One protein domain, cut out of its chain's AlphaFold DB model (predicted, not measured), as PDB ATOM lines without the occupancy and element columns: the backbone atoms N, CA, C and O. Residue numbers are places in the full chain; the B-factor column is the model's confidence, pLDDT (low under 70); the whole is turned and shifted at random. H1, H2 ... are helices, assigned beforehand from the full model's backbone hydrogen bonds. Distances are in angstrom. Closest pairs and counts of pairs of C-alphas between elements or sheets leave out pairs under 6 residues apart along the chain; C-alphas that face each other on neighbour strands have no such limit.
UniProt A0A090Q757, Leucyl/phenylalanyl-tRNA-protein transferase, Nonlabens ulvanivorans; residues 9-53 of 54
ATOM      1  N   SER A   9      81.879  13.638  99.324       96.75
ATOM      2  CA  SER A   9      80.808  12.703  98.953       96.75
ATOM      3  C   SER A   9      80.636  12.546  97.433       96.75
ATOM      4  O   SER A   9      80.354  11.444  96.962       96.75
ATOM      5  N   LYS A  10      80.865  13.609  96.649       96.69
ATOM      6  CA  LYS A  10      80.800  13.563  95.178       96.69
ATOM      7  C   LYS A  10      81.956  12.747  94.603       96.69
ATOM      8  O   LYS A  10      81.748  11.920  93.720       96.69
ATOM      9  N   ILE A  11      83.161  12.938  95.144       97.62
ATOM     10  CA  ILE A  11      84.343  12.146  94.783       97.62
ATOM     11  C   ILE A  11      84.104  10.669  95.121       97.62
ATOM     12  O   ILE A  11      84.350   9.805  94.281       97.62
ATOM     13  N   ALA A  12      83.556  10.371  96.303       97.81
ATOM     14  CA  ALA A  12      83.206   9.003  96.680       97.81
ATOM     15  C   ALA A  12      82.230   8.357  95.677       97.81
ATOM     16  O   ALA A  12      82.472   7.236  95.226       97.81
ATOM     17  N   LEU A  13      81.178   9.076  95.262       97.31
ATOM     18  CA  LEU A  13      80.233   8.598  94.247       97.31
ATOM     19  C   LEU A  13      80.902   8.381  92.881       97.31
ATOM     20  O   LEU A  13      80.668   7.357  92.246       97.31
ATOM     21  N   LEU A  14      81.780   9.291  92.446       97.38
ATOM     22  CA  LEU A  14      82.533   9.148  91.195       97.38
ATOM     23  C   LEU A  14      83.373   7.863  91.178       97.38
ATOM     24  O   LEU A  14      83.381   7.137  90.181       97.38
ATOM     25  N   HIS A  15      84.089   7.580  92.268       98.12
ATOM     26  CA  HIS A  15      84.882   6.357  92.386       98.12
ATOM     27  C   HIS A  15      83.999   5.108  92.408       98.12
ATOM     28  O   HIS A  15      84.299   4.156  91.688       98.12
ATOM     29  N   LEU A  16      82.884   5.138  93.147       97.88
ATOM     30  CA  LEU A  16      81.916   4.044  93.164       97.88
ATOM     31  C   LEU A  16      81.401   3.737  91.751       97.88
ATOM     32  O   LEU A  16      81.479   2.593  91.313       97.88
ATOM     33  N   VAL A  17      80.957   4.751  91.004       97.31
ATOM     34  CA  VAL A  17      80.462   4.586  89.628       97.31
ATOM     35  C   VAL A  17      81.529   3.976  88.718       97.31
ATOM     36  O   VAL A  17      81.224   3.067  87.950       97.31
ATOM     37  N   LYS A  18      82.790   4.425  88.808       98.06
ATOM     38  CA  LYS A  18      83.894   3.837  88.026       98.06
ATOM     39  C   LYS A  18      84.083   2.351  88.340       98.06
ATOM     40  O   LYS A  18      84.195   1.547  87.418       98.06
ATOM     41  N   THR A  19      84.086   1.983  89.620       98.38
ATOM     42  CA  THR A  19      84.230   0.587  90.050       98.38
ATOM     43  C   THR A  19      83.049  -0.274  89.613       98.38
ATOM     44  O   THR A  19      83.257  -1.380  89.123       98.38
ATOM     45  N   LEU A  20      81.820   0.224  89.745       98.12
ATOM     46  CA  LEU A  20      80.614  -0.498  89.340       98.12
ATOM     47  C   LEU A  20      80.574  -0.722  87.824       98.12
ATOM     48  O   LEU A  20      80.324  -1.840  87.386       98.12
ATOM     49  N   LYS A  21      80.948   0.289  87.028       97.31
ATOM     50  CA  LYS A  21      81.086   0.145  85.570       97.31
ATOM     51  C   LYS A  21      82.122  -0.906  85.175       97.31
ATOM     52  O   LYS A  21      81.865  -1.681  84.270       97.31
ATOM     53  N   SER A  22      83.269  -0.974  85.861       98.25
ATOM     54  CA  SER A  22      84.284  -2.012  85.588       98.25
ATOM     55  C   SER A  22      83.858  -3.434  85.968       98.25
ATOM     56  O   SER A  22      84.558  -4.385  85.641       98.25
ATOM     57  N   LYS A  23      82.750  -3.571  86.702       98.25
ATOM     58  CA  LYS A  23      82.177  -4.841  87.150       98.25
ATOM     59  C   LYS A  23      80.833  -5.138  86.469       98.25
ATOM     60  O   LYS A  23      80.082  -5.959  86.980       98.25
ATOM     61  N   ASP A  24      80.520  -4.433  85.380       97.00
ATOM     62  CA  ASP A  24      79.293  -4.593  84.591       97.00
ATOM     63  C   ASP A  24      77.980  -4.414  85.379       97.00
ATOM     64  O   ASP A  24      76.951  -4.994  85.049       97.00
ATOM     65  N   TYR A  25      77.976  -3.561  86.408       97.06
ATOM     66  CA  TYR A  25      76.726  -3.136  87.045       97.06
ATOM     67  C   TYR A  25      75.987  -2.125  86.163       97.06
ATOM     68  O   TYR A  25      76.591  -1.195  85.619       97.06
ATOM     69  N   HIS A  26      74.664  -2.265  86.082       92.62
ATOM     70  CA  HIS A  26      73.838  -1.486  85.158       92.62
ATOM     71  C   HIS A  26      73.257  -0.196  85.754       92.62
ATOM     72  O   HIS A  26      73.165   0.803  85.044       92.62
ATOM     73  N   PHE A  27      72.886  -0.181  87.039       94.75
ATOM     74  CA  PHE A  27      72.270   0.986  87.680       94.75
ATOM     75  C   PHE A  27      72.548   1.046  89.189       94.75
ATOM     76  O   PHE A  27      73.024   0.085  89.795       94.75
ATOM     77  N   ILE A  28      72.267   2.209  89.785       95.69
ATOM     78  CA  ILE A  28      72.270   2.439  91.233       95.69
ATOM     79  C   ILE A  28      70.854   2.860  91.611       95.69
ATOM     80  O   ILE A  28      70.346   3.843  91.075       95.69
ATOM     81  N   ASP A  29      70.237   2.130  92.531       96.00
ATOM     82  CA  ASP A  29      68.963   2.531  93.120       96.00
ATOM     83  C   ASP A  29      69.176   3.681  94.120       96.00
ATOM     84  O   ASP A  29      69.966   3.576  95.062       96.00
ATOM     85  N   ALA A  30      68.479   4.788  93.877       93.75
ATOM     86  CA  ALA A  30      68.479   6.006  94.686       93.75
ATOM     87  C   ALA A  30      67.215   6.142  95.562       93.75
ATOM     88  O   ALA A  30      67.087   7.112  96.310       93.75
ATOM     89  N   GLN A  31      66.304   5.167  95.476       90.56
ATOM     90  CA  GLN A  31      65.010   5.079  96.147       90.56
ATOM     91  C   GLN A  31      64.091   6.277  95.893       90.56
ATOM     92  O   GLN A  31      63.232   6.227  95.020       90.56
ATOM     93  N   LEU A  32      64.237   7.343  96.683       91.00
ATOM     94  CA  LEU A  32      63.361   8.510  96.655       91.00
ATOM     95  C   LEU A  32      64.055   9.692  95.982       91.00
ATOM     96  O   LEU A  32      65.214  10.002  96.273       91.00
ATOM     97  N   TYR A  33      63.303  10.404  95.147       91.81
ATOM     98  CA  TYR A  33      63.755  11.649  94.546       91.81
ATOM     99  C   TYR A  33      64.122  12.698  95.608       91.81
ATOM    100  O   TYR A  33      63.439  12.874  96.619       91.81
ATOM    101  N   ASN A  34      65.197  13.439  95.339       93.88
ATOM    102  CA  ASN A  34      65.453  14.748  95.927       93.88
ATOM    103  C   ASN A  34      66.355  15.571  94.996       93.88
ATOM    104  O   ASN A  34      67.117  15.017  94.199       93.88
ATOM    105  N   ASP A  35      66.317  16.895  95.150       95.44
ATOM    106  CA  ASP A  35      67.053  17.826  94.283       95.44
ATOM    107  C   ASP A  35      68.567  17.596  94.306       95.44
ATOM    108  O   ASP A  35      69.255  17.809  93.306       95.44
ATOM    109  N   HIS A  36      69.105  17.116  95.432       92.69
ATOM    110  CA  HIS A  36      70.524  16.801  95.528       92.69
ATOM    111  C   HIS A  36      70.897  15.629  94.613       92.69
ATOM    112  O   HIS A  36      71.846  15.749  93.841       92.69
ATOM    113  N   LEU A  37      70.145  14.528  94.638       93.94
ATOM    114  CA  LEU A  37      70.378  13.376  93.764       93.94
ATOM    115  C   LEU A  37      70.125  13.717  92.294       93.94
ATOM    116  O   LEU A  37      70.923  13.332  91.439       93.94
ATOM    117  N   HIS A  38      69.087  14.502  92.002       94.88
ATOM    118  CA  HIS A  38      68.830  14.994  90.649       94.88
ATOM    119  C   HIS A  38      70.007  15.825  90.114       94.88
ATOM    120  O   HIS A  38      70.471  15.605  88.997       94.88
ATOM    121  N   SER A  39      70.590  16.705  90.942       95.25
ATOM    122  CA  SER A  39      71.789  17.474  90.565       95.25
ATOM    123  C   SER A  39      73.023  16.605  90.277       95.25
ATOM    124  O   SER A  39      73.944  17.049  89.594       95.25
ATOM    125  N   LEU A  40      73.046  15.366  90.784       94.44
ATOM    126  CA  LEU A  40      74.094  14.373  90.534       94.44
ATOM    127  C   LEU A  40      73.797  13.477  89.317       94.44
ATOM    128  O   LEU A  40      74.617  12.622  88.987       94.44
ATOM    129  N   GLY A  41      72.658  13.677  88.643       94.38
ATOM    130  CA  GLY A  41      72.242  12.933  87.453       94.38
ATOM    131  C   GLY A  41      71.288  11.766  87.718       94.38
ATOM    132  O   GLY A  41      71.106  10.938  86.828       94.38
ATOM    133  N   ALA A  42      70.696  11.666  88.914       96.19
ATOM    134  CA  ALA A  42      69.628  10.701  89.164       96.19
ATOM    135  C   ALA A  42      68.360  11.077  88.382       96.19
ATOM    136  O   ALA A  42      68.033  12.256  88.243       96.19
ATOM    137  N   ILE A  43      67.638  10.061  87.915       95.88
ATOM    138  CA  ILE A  43      66.366  10.203  87.205       95.88
ATOM    139  C   ILE A  43      65.301   9.355  87.891       95.88
ATOM    140  O   ILE A  43      65.616   8.327  88.492       95.88
ATOM    141  N   GLU A  44      64.045   9.772  87.774       96.06
ATOM    142  CA  GLU A  44      62.910   8.916  88.108       96.06
ATOM    143  C   GLU A  44      62.559   8.038  86.904       96.06
ATOM    144  O   GLU A  44      62.640   8.473  85.753       96.06
ATOM    145  N   ILE A  45      62.175   6.793  87.179       95.31
ATOM    146  CA  ILE A  45      61.649   5.854  86.189       95.31
ATOM    147  C   ILE A  45      60.389   5.198  86.746       95.31
ATOM    148  O   ILE A  45      60.224   5.092  87.964       95.31
ATOM    149  N   ASP A  46      59.517   4.728  85.857       96.56
ATOM    150  CA  ASP A  46      58.324   3.993  86.264       96.56
ATOM    151  C   ASP A  46      58.695   2.752  87.077       96.56
ATOM    152  O   ASP A  46      59.634   2.020  86.751       96.56
ATOM    153  N   ARG A  47      57.902   2.472  88.113       95.44
ATOM    154  CA  ARG A  47      58.124   1.325  89.002       95.44
ATOM    155  C   ARG A  47      58.210   0.006  88.239       95.44
ATOM    156  O   ARG A  47      59.070  -0.808  88.546       95.44
ATOM    157  N   GLU A  48      57.352  -0.201  87.245       97.81
ATOM    158  CA  GLU A  48      57.360  -1.430  86.443       97.81
ATOM    159  C   GLU A  48      58.645  -1.563  85.607       97.81
ATOM    160  O   GLU A  48      59.186  -2.659  85.471       97.81
ATOM    161  N   VAL A  49      59.197  -0.444  85.122       96.44
ATOM    162  CA  VAL A  49      60.497  -0.421  84.432       96.44
ATOM    163  C   VAL A  49      61.622  -0.719  85.421       96.44
ATOM    164  O   VAL A  49      62.475  -1.551  85.129       96.44
ATOM    165  N   PHE A  50      61.597  -0.119  86.615       96.00
ATOM    166  CA  PHE A  50      62.564  -0.421  87.675       96.00
ATOM    167  C   PHE A  50      62.558  -1.908  88.054       96.00
ATOM    168  O   PHE A  50      63.615  -2.532  88.109       96.00
ATOM    169  N   LEU A  51      61.372  -2.493  88.254       96.06
ATOM    170  CA  LEU A  51      61.217  -3.911  88.582       96.06
ATOM    171  C   LEU A  51      61.730  -4.832  87.469       96.06
ATOM    172  O   LEU A  51      62.175  -5.931  87.774       96.06
ATOM    173  N   SER A  52      61.715  -4.395  86.205       96.75
ATOM    174  CA  SER A  52      62.287  -5.173  85.098       96.75
ATOM    175  C   SER A  52      63.821  -5.262  85.114       96.75
ATOM    176  O   SER A  52      64.384  -6.080  84.390       96.75
ATOM    177  N   TYR A  53      64.497  -4.438  85.925       93.69
ATOM    178  CA  TYR A  53      65.952  -4.455  86.088       93.69
ATOM    179  C   TYR A  53      66.448  -5.261  87.305       93.69
ATOM    180  O   TYR A  53      67.662  -5.422  87.447       93.69
TER     181      TYR A  53
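Overview. This is residues 9 to 53 of the 54 residues of the protein "Leucyl/phenylalanyl-tRNA-protein transferase" of Nonlabens ulvanivorans (UniProt A0A090Q757). Find a flat, open triangle of three helices that do not meet, with one helix at each corner: the longest, H1, and the short H2 and H3. A long stretch, residues 22 to 34, winds from H1 through the space between them to H2. The 45 printed residues hold H1, H2 and H3 in that order, with no named strand; the class is all helix. The whole is only just loose, close to compact, with a radius of gyration of the C-alphas of 11.6 A and spans of 29 by 26 by 12 A.

Along the chain. Start at C-alpha 9, (80.808, 12.703, 98.953); from there H1, residues 9 to 21, runs 18.4 A. H2 covers residues 35 to 39, 6.0 A. H3, residues 47 to 51, 6.1 A, ends at C-alpha 51, (61.217, -3.911, 88.582).

Arrangement. H1 and H2, H2 and H3, and H1 and H3 are apart. In H1, H2 and H3 every O i to N i+4 pair is within hydrogen-bond range.

Size, cuts and confidence. The C-alphas farthest apart, of Ile 11 and Glu 48, are 31.3 A apart. The link from H1 to H2 is long, 13 residues. The printed part has no cut, and no printed residue is under 70 in pLDDT.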